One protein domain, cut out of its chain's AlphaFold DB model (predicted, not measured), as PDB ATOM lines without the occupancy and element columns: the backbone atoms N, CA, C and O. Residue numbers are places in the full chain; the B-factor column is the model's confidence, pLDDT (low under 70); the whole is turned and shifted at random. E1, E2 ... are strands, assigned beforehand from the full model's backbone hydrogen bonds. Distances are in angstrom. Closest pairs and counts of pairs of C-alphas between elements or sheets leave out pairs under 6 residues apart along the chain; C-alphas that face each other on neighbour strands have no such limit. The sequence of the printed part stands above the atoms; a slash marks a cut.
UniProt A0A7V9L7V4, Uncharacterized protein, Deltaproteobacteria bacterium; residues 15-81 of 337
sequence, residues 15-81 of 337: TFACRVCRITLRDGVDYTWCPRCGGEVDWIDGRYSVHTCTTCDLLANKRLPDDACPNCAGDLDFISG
ATOM      1  N   THR A  15      30.242 -18.016   1.793       88.19
ATOM      2  CA  THR A  15      31.002 -19.204   1.381       88.19
ATOM      3  C   THR A  15      30.497 -19.612  -0.005       88.19
ATOM      4  O   THR A  15      29.655 -18.915  -0.575       88.19
ATOM      5  N   PHE A  16      31.015 -20.684  -0.591       90.12
ATOM      6  CA  PHE A  16      30.585 -21.175  -1.899       90.12
ATOM      7  C   PHE A  16      29.950 -22.551  -1.759       90.12
ATOM      8  O   PHE A  16      30.363 -23.348  -0.917       90.12
ATOM      9  N   ALA A  17      28.949 -22.839  -2.585       91.31
ATOM     10  CA  ALA A  17      28.356 -24.164  -2.679       91.31
ATOM     11  C   ALA A  17      28.390 -24.673  -4.115       91.31
ATOM     12  O   ALA A  17      28.091 -23.949  -5.066       91.31
ATOM     13  N   CYS A  18      28.724 -25.952  -4.257       89.00
ATOM     14  CA  CYS A  18      28.639 -26.650  -5.528       89.00
ATOM     15  C   CYS A  18      27.313 -27.401  -5.621       89.00
ATOM     16  O   CYS A  18      27.066 -28.308  -4.821       89.00
ATOM     17  N   ARG A  19      26.504 -27.083  -6.638       87.94
ATOM     18  CA  ARG A  19      25.235 -27.782  -6.910       87.94
ATOM     19  C   ARG A  19      25.431 -29.249  -7.305       87.94
ATOM     20  O   ARG A  19      24.672 -30.105  -6.876       87.94
ATOM     21  N   VAL A  20      26.497 -29.542  -8.057       86.06
ATOM     22  CA  VAL A  20      26.782 -30.889  -8.583       86.06
ATOM     23  C   VAL A  20      27.270 -31.819  -7.473       86.06
ATOM     24  O   VAL A  20      26.733 -32.902  -7.278       86.06
ATOM     25  N   CYS A  21      28.273 -31.387  -6.705       86.25
ATOM     26  CA  CYS A  21      28.830 -32.194  -5.617       86.25
ATOM     27  C   CYS A  21      28.017 -32.140  -4.323       86.25
ATOM     28  O   CYS A  21      28.290 -32.941  -3.433       86.25
ATOM     29  N   ARG A  22      27.082 -31.188  -4.195       89.00
ATOM     30  CA  ARG A  22      26.308 -30.930  -2.972       89.00
ATOM     31  C   ARG A  22      27.207 -30.714  -1.749       89.00
ATOM     32  O   ARG A  22      27.007 -31.306  -0.694       89.00
ATOM     33  N   ILE A  23      28.228 -29.867  -1.905       87.44
ATOM     34  CA  ILE A  23      29.183 -29.507  -0.842       87.44
ATOM     35  C   ILE A  23      29.263 -27.992  -0.661       87.44
ATOM     36  O   ILE A  23      28.984 -27.239  -1.595       87.44
ATOM     37  N   THR A  24      29.704 -27.562   0.525       89.69
ATOM     38  CA  THR A  24      30.100 -26.167   0.799       89.69
ATOM     39  C   THR A  24      31.613 -26.046   0.963       89.69
ATOM     40  O   THR A  24      32.236 -26.946   1.519       89.69
ATOM     41  N   LEU A  25      32.191 -24.944   0.484       87.50
ATOM     42  CA  LEU A  25      33.629 -24.664   0.449       87.50
ATOM     43  C   LEU A  25      33.954 -23.534   1.440       87.50
ATOM     44  O   LEU A  25      33.773 -22.352   1.142       87.50
ATOM     45  N   ARG A  26      34.332 -23.909   2.669       82.88
ATOM     46  CA  ARG A  26      34.371 -23.025   3.857       82.88
ATOM     47  C   ARG A  26      35.775 -22.558   4.266       82.88
ATOM     48  O   ARG A  26      35.964 -22.109   5.390       82.88
ATOM     49  N   ASP A  27      36.754 -22.670   3.386       76.19
ATOM     50  CA  ASP A  27      38.163 -22.319   3.634       76.19
ATOM     51  C   ASP A  27      38.479 -20.819   3.464       76.19
ATOM     52  O   ASP A  27      39.598 -20.386   3.731       76.19
ATOM     53  N   GLY A  28      37.498 -20.010   3.055       71.44
ATOM     54  CA  GLY A  28      37.681 -18.578   2.811       71.44
ATOM     55  C   GLY A  28      38.279 -18.250   1.441       71.44
ATOM     56  O   GLY A  28      38.581 -17.082   1.192       71.44
ATOM     57  N   VAL A  29      38.418 -19.244   0.559       72.81
ATOM     58  CA  VAL A  29      38.859 -19.065  -0.825       72.81
ATOM     59  C   VAL A  29      37.675 -18.664  -1.709       72.81
ATOM     60  O   VAL A  29      36.537 -19.115  -1.553       72.81
ATOM     61  N   ASP A  30      37.951 -17.771  -2.654       76.94
ATOM     62  CA  ASP A  30      36.976 -17.224  -3.588       76.94
ATOM     63  C   ASP A  30      36.808 -18.119  -4.824       76.94
ATOM     64  O   ASP A  30      37.378 -17.867  -5.886       76.94
ATOM     65  N   TYR A  31      35.983 -19.156  -4.707       77.44
ATOM     66  CA  TYR A  31      35.783 -20.115  -5.790       77.44
ATOM     67  C   TYR A  31      34.923 -19.565  -6.935       77.44
ATOM     68  O   TYR A  31      33.873 -18.957  -6.733       77.44
ATOM     69  N   THR A  32      35.351 -19.848  -8.166       82.38
ATOM     70  CA  THR A  32      34.505 -19.714  -9.371       82.38
ATOM     71  C   THR A  32      34.026 -21.085  -9.868       82.38
ATOM     72  O   THR A  32      32.959 -21.194 -10.470       82.38
ATOM     73  N   TRP A  33      34.771 -22.143  -9.535       85.44
ATOM     74  CA  TRP A  33      34.496 -23.532  -9.898       85.44
ATOM     75  C   TRP A  33      34.725 -24.452  -8.697       85.44
ATOM     76  O   TRP A  33      35.487 -24.131  -7.788       85.44
ATOM     77  N   CYS A  34      34.048 -25.596  -8.679       85.50
ATOM     78  CA  CYS A  34      34.148 -26.583  -7.617       85.50
ATOM     79  C   CYS A  34      35.412 -27.431  -7.801       85.50
ATOM     80  O   CYS A  34      35.514 -28.111  -8.823       85.50
ATOM     81  N   PRO A  35      36.311 -27.515  -6.805       74.38
ATOM     82  CA  PRO A  35      37.559 -28.271  -6.935       74.38
ATOM     83  C   PRO A  35      37.339 -29.789  -7.061       74.38
ATOM     84  O   PRO A  35      38.216 -30.511  -7.517       74.38
ATOM     85  N   ARG A  36      36.158 -30.303  -6.682       83.25
ATOM     86  CA  ARG A  36      35.848 -31.743  -6.742       83.25
ATOM     87  C   ARG A  36      35.322 -32.211  -8.103       83.25
ATOM     88  O   ARG A  36      35.536 -33.364  -8.455       83.25
ATOM     89  N   CYS A  37      34.592 -31.370  -8.838       88.06
ATOM     90  CA  CYS A  37      33.958 -31.772 -10.107       88.06
ATOM     91  C   CYS A  37      34.166 -30.801 -11.272       88.06
ATOM     92  O   CYS A  37      33.659 -31.062 -12.357       88.06
ATOM     93  N   GLY A  38      34.821 -29.659 -11.057       84.94
ATOM     94  CA  GLY A  38      34.949 -28.601 -12.062       84.94
ATOM     95  C   GLY A  38      33.638 -27.883 -12.405       84.94
ATOM     96  O   GLY A  38      33.630 -27.033 -13.285       84.94
ATOM     97  N   GLY A  39      32.521 -28.199 -11.740       85.94
ATOM     98  CA  GLY A  39      31.234 -27.534 -11.955       85.94
ATOM     99  C   GLY A  39      31.184 -26.129 -11.351       85.94
ATOM    100  O   GLY A  39      31.908 -25.834 -10.403       85.94
ATOM    101  N   GLU A  40      30.313 -25.265 -11.872       86.62
ATOM    102  CA  GLU A  40      30.108 -23.914 -11.327       86.62
ATOM    103  C   GLU A  40      29.727 -23.963  -9.840       86.62
ATOM    104  O   GLU A  40      28.972 -24.840  -9.393       86.62
ATOM    105  N   VAL A  41      30.230 -22.992  -9.080       88.81
ATOM    106  CA  VAL A  41      29.798 -22.742  -7.703       88.81
ATOM    107  C   VAL A  41      29.093 -21.402  -7.611       88.81
ATOM    108  O   VAL A  41      29.433 -20.451  -8.312       88.81
ATOM    109  N   ASP A  42      28.129 -21.320  -6.704       89.62
ATOM    110  CA  ASP A  42      27.463 -20.071  -6.356       89.62
ATOM    111  C   ASP A  42      27.878 -19.658  -4.944       89.62
ATOM    112  O   ASP A  42      28.051 -20.499  -4.054       89.62
ATOM    113  N   TRP A  43      28.029 -18.350  -4.731       87.44
ATOM    114  CA  TRP A  43      28.212 -17.835  -3.381       87.44
ATOM    115  C   TRP A  43      26.906 -17.975  -2.595       87.44
ATOM    116  O   TRP A  43      25.803 -17.827  -3.125       87.44
ATOM    117  N   ILE A  44      27.044 -18.240  -1.306       88.69
ATOM    118  CA  ILE A  44      25.954 -18.457  -0.365       88.69
ATOM    119  C   ILE A  44      26.191 -17.600   0.885       88.69
ATOM    120  O   ILE A  44      27.307 -17.529   1.399       88.69
ATOM    121  N   ASP A  45      25.157 -16.904   1.361       86.12
ATOM    122  CA  ASP A  45      25.178 -16.164   2.628       86.12
ATOM    123  C   ASP A  45      25.224 -17.177   3.774       86.12
ATOM    124  O   ASP A  45      24.340 -18.029   3.915       86.12
ATOM    125  N   GLY A  46      26.270 -17.085   4.595       84.06
ATOM    126  CA  GLY A  46      26.520 -18.039   5.670       84.06
ATOM    127  C   GLY A  46      25.467 -18.020   6.781       84.06
ATOM    128  O   GLY A  46      25.502 -18.878   7.654       84.06
ATOM    129  N   ARG A  47      24.530 -17.066   6.786       83.19
ATOM    130  CA  ARG A  47      23.467 -16.969   7.803       83.19
ATOM    131  C   ARG A  47      22.265 -17.871   7.528       83.19
ATOM    132  O   ARG A  47      21.453 -18.072   8.429       83.19
ATOM    133  N   TYR A  48      22.124 -18.382   6.308       86.38
ATOM    134  CA  TYR A  48      20.993 -19.220   5.911       86.38
ATOM    135  C   TYR A  48      21.440 -20.654   5.638       86.38
ATOM    136  O   TYR A  48      22.590 -20.906   5.280       86.38
ATOM    137  N   SER A  49      20.514 -21.601   5.790       87.31
ATOM    138  CA  SER A  49      20.710 -22.954   5.282       87.31
ATOM    139  C   SER A  49      20.741 -22.958   3.756       87.31
ATOM    140  O   SER A  49      20.193 -22.075   3.087       87.31
ATOM    141  N   VAL A  50      21.432 -23.955   3.220       89.81
ATOM    142  CA  VAL A  50      21.664 -24.128   1.790       89.81
ATOM    143  C   VAL A  50      20.996 -25.421   1.373       89.81
ATOM    144  O   VAL A  50      21.295 -26.477   1.934       89.81
ATOM    145  N   HIS A  51      20.128 -25.324   0.375       90.81
ATOM    146  CA  HIS A  51      19.390 -26.448  -0.188       90.81
ATOM    147  C   HIS A  51      19.570 -26.496  -1.701       90.81
ATOM    148  O   HIS A  51      19.792 -25.456  -2.328       90.81
ATOM    149  N   THR A  52      19.440 -27.678  -2.294       91.12
ATOM    150  CA  THR A  52      19.411 -27.858  -3.750       91.12
ATOM    151  C   THR A  52      18.181 -28.645  -4.169       91.12
ATOM    152  O   THR A  52      17.836 -29.636  -3.536       91.12
ATOM    153  N   CYS A  53      17.513 -28.231  -5.241       89.88
ATOM    154  CA  CYS A  53      16.416 -29.016  -5.802       89.88
ATOM    155  C   CYS A  53      16.958 -30.179  -6.632       89.88
ATOM    156  O   CYS A  53      17.810 -29.967  -7.490       89.88
ATOM    157  N   THR A  54      16.432 -31.382  -6.417       87.94
ATOM    158  CA  THR A  54      16.830 -32.586  -7.167       87.94
ATOM    159  C   THR A  54      16.282 -32.622  -8.593       87.94
ATOM    160  O   THR A  54      16.808 -33.346  -9.432       87.94
ATOM    161  N   THR A  55      15.230 -31.848  -8.875       90.12
ATOM    162  CA  THR A  55      14.538 -31.845 -10.173       90.12
ATOM    163  C   THR A  55      15.052 -30.770 -11.127       90.12
ATOM    164  O   THR A  55      15.109 -30.998 -12.332       90.12
ATOM    165  N   CYS A  56      15.390 -29.580 -10.620       89.56
ATOM    166  CA  CYS A  56      15.760 -28.431 -11.459       89.56
ATOM    167  C   CYS A  56      17.091 -27.766 -11.078       89.56
ATOM    168  O   CYS A  56      17.373 -26.667 -11.554       89.56
ATOM    169  N   ASP A  57      17.872 -28.393 -10.192       85.19
ATOM    170  CA  ASP A  57      19.193 -27.930  -9.742       85.19
ATOM    171  C   ASP A  57      19.223 -26.503  -9.163       85.19
ATOM    172  O   ASP A  57      20.261 -25.835  -9.128       85.19
ATOM    173  N   LEU A  58      18.075 -26.008  -8.686       88.38
ATOM    174  CA  LEU A  58      17.990 -24.714  -8.020       88.38
ATOM    175  C   LEU A  58      18.750 -24.760  -6.690       88.38
ATOM    176  O   LEU A  58      18.329 -25.463  -5.774       88.38
ATOM    177  N   LEU A  59      19.778 -23.922  -6.549       88.94
ATOM    178  CA  LEU A  59      20.437 -23.664  -5.272       88.94
ATOM    179  C   LEU A  59      19.698 -22.558  -4.498       88.94
ATOM    180  O   LEU A  59      19.633 -21.404  -4.936       88.94
ATOM    181  N   ALA A  60      19.154 -22.894  -3.331       88.50
ATOM    182  CA  ALA A  60      18.452 -21.966  -2.452       88.50
ATOM    183  C   ALA A  60      19.279 -21.656  -1.197       88.50
ATOM    184  O   ALA A  60      19.524 -22.524  -0.365       88.50
ATOM    185  N   ASN A  61      19.665 -20.387  -1.039       89.06
ATOM    186  CA  ASN A  61      20.331 -19.850   0.149       89.06
ATOM    187  C   ASN A  61      19.417 -18.828   0.850       89.06
ATOM    188  O   ASN A  61      19.668 -17.627   0.901       89.06
ATOM    189  N   LYS A  62      18.258 -19.301   1.295       85.38
ATOM    190  CA  LYS A  62      17.290 -18.529   2.080       85.38
ATOM    191  C   LYS A  62      16.393 -19.497   2.837       85.38
ATOM    192  O   LYS A  62      16.257 -20.651   2.442       85.38
ATOM    193  N   ARG A  63      15.739 -19.013   3.893       75.06
ATOM    194  CA  ARG A  63      14.691 -19.779   4.574       75.06
ATOM    195  C   ARG A  63      13.516 -19.970   3.610       75.06
ATOM    196  O   ARG A  63      12.966 -18.979   3.131       75.06
ATOM    197  N   LEU A  64      13.179 -21.216   3.304       78.50
ATOM    198  CA  LEU A  64      12.010 -21.564   2.500       78.50
ATOM    199  C   LEU A  64      10.882 -22.025   3.438       78.50
ATOM    200  O   LEU A  64      11.189 -22.657   4.447       78.50
ATOM    201  N   PRO A  65       9.621 -21.635   3.179       74.12
ATOM    202  CA  PRO A  65       8.509 -21.910   4.090       74.12
ATOM    203  C   PRO A  65       7.992 -23.357   4.042       74.12
ATOM    204  O   PRO A  65       7.625 -23.863   5.095       74.12
ATOM    205  N   ASP A  66       8.022 -24.022   2.879       75.56
ATOM    206  CA  ASP A  66       7.234 -25.251   2.649       75.56
ATOM    207  C   ASP A  66       8.047 -26.458   2.129       75.56
ATOM    208  O   ASP A  66       7.478 -27.343   1.502       75.56
ATOM    209  N   ASP A  67       9.376 -26.482   2.311       76.56
ATOM    210  CA  ASP A  67      10.320 -27.524   1.828       76.56
ATOM    211  C   ASP A  67      10.251 -27.890   0.321       76.56
ATOM    212  O   ASP A  67      11.057 -28.674  -0.176       76.56
ATOM    213  N   ALA A  68       9.370 -27.247  -0.448       87.31
ATOM    214  CA  ALA A  68       9.208 -27.428  -1.882       87.31
ATOM    215  C   ALA A  68      10.008 -26.392  -2.684       87.31
ATOM    216  O   ALA A  68      10.107 -25.206  -2.339       87.31
ATOM    217  N   CYS A  69      10.560 -26.827  -3.816       87.56
ATOM    218  CA  CYS A  69      11.275 -25.954  -4.732       87.56
ATOM    219  C   CYS A  69      10.327 -24.902  -5.337       87.56
ATOM    220  O   CYS A  69       9.376 -25.264  -6.030       87.56
ATOM    221  N   PRO A  70      10.613 -23.592  -5.216       88.06
ATOM    222  CA  PRO A  70       9.730 -22.549  -5.745       88.06
ATOM    223  C   PRO A  70       9.646 -22.523  -7.277       88.06
ATOM    224  O   PRO A  70       8.790 -21.837  -7.824       88.06
ATOM    225  N   ASN A  71      10.553 -23.215  -7.974       91.25
ATOM    226  CA  ASN A  71      10.616 -23.206  -9.433       91.25
ATOM    227  C   ASN A  71       9.872 -24.386 -10.079       91.25
ATOM    228  O   ASN A  71       9.376 -24.257 -11.191       91.25
ATOM    229  N   CYS A  72       9.811 -25.541  -9.409       91.94
ATOM    230  CA  CYS A  72       9.241 -26.766  -9.989       91.94
ATOM    231  C   CYS A  72       8.405 -27.607  -9.015       91.94
ATOM    232  O   CYS A  72       7.948 -28.676  -9.399       91.94
ATOM    233  N   ALA A  73       8.230 -27.154  -7.769       90.94
ATOM    234  CA  ALA A  73       7.579 -27.880  -6.675       90.94
ATOM    235  C   ALA A  73       8.209 -29.242  -6.302       90.94
ATOM    236  O   ALA A  73       7.625 -29.970  -5.509       90.94
ATOM    237  N   GLY A  74       9.389 -29.580  -6.836       89.19
ATOM    238  CA  GLY A  74      10.144 -30.773  -6.440       89.19
ATOM    239  C   GLY A  74      10.826 -30.637  -5.076       89.19
ATOM    240  O   GLY A  74      10.952 -29.529  -4.544       89.19
ATOM    241  N   ASP A  75      11.309 -31.759  -4.547       90.75
ATOM    242  CA  ASP A  75      11.940 -31.831  -3.227       90.75
ATOM    243  C   ASP A  75      13.277 -31.076  -3.167       90.75
ATOM    244  O   ASP A  75      14.016 -30.945  -4.159       90.75
ATOM    245  N   LEU A  76      13.586 -30.568  -1.974       89.25
ATOM    246  CA  LEU A  76      14.828 -29.872  -1.665       89.25
ATOM    247  C   LEU A  76      15.719 -30.726  -0.767       89.25
ATOM    248  O   LEU A  76      15.361 -31.058   0.359       89.25
ATOM    249  N   ASP A  77      16.925 -31.003  -1.252       88.75
ATOM    250  CA  ASP A  77      17.960 -31.675  -0.481       88.75
ATOM    251  C   ASP A  77      18.782 -30.654   0.307       88.75
ATOM    252  O   ASP A  77      19.351 -29.704  -0.247       88.75
ATOM    253  N   PHE A  78      18.892 -30.889   1.611       88.50
ATOM    254  CA  PHE A  78      19.731 -30.101   2.501       88.50
ATOM    255  C   PHE A  78      21.217 -30.345   2.218       88.50
ATOM    256  O   PHE A  78      21.695 -31.477   2.254       88.50
ATOM    257  N   ILE A  79      21.968 -29.263   1.991       85.75
ATOM    258  CA  ILE A  79      23.425 -29.309   1.824       85.75
ATOM    259  C   ILE A  79      24.115 -28.955   3.139       85.75
ATOM    260  O   ILE A  79      25.008 -29.667   3.594       85.75
ATOM    261  N   SER A  80      23.760 -27.811   3.733       85.06
ATOM    262  CA  SER A  80      24.408 -27.358   4.964       85.06
ATOM    263  C   SER A  80      23.588 -26.328   5.739       85.06
ATOM    264  O   SER A  80      22.790 -25.584   5.164       85.06
ATOM    265  N   GLY A  81      23.809 -26.277   7.054       83.50
ATOM    266  CA  GLY A  81      23.171 -25.316   7.952       83.50
ATOM    267  C   GLY A  81      23.907 -23.972   8.009       83.50
ATOM    268  O   GLY A  81      25.010 -23.859   7.460       83.50
TER     269      GLY A  81
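This is residues 15 to 81 of the 337 residues of an uncharacterized protein of Deltaproteobacteria bacterium (UniProt A0A7V9L7V4). Little regular structure is present: two small looped lobes sit end to end, the three-stranded sheet E2, E1, E3 with loop 26 to 40, and the E4-E5 hairpin with loop 54 to 75. Of 67 printed residues, 21 are in five named strands, E1 to E5 in order, all strand, both sheets antiparallel. It is compact, radius of gyration of the C-alphas 11.5 A, spanning 32 by 23 by 13 A.

E1, residues 15 to 18, and E2, residues 23 to 25, form a hairpin; N 25 and O 16, 2.8 A apart, are within hydrogen-bond range. E3, residues 41 to 45, is antiparallel to E1, with N 44 and O 15 at 2.8 A. E4, residues 50 to 53, and E5, residues 76 to 80, form a hairpin, with N 77 and O 52 at 2.8 A. The closest C-alphas of E2 and E5, Ile 23 and Ile 79, are 6.3 A apart.

First to last C-alpha, E1 measures 10.4 A, E2 6.7 A, E3 13.1 A, E4 10.4 A, E5 11.9 A. C-alpha 15 is at (31.002, -19.204, 1.381), C-alpha 80 at (24.408, -27.358, 4.964).

The farthest C-alphas, Val 29 and Ala 73, are 33.0 A apart. Links E2 to E3 and E4 to E5 are long. The printed part has no cut; no printed residue is under 70 in pLDDT.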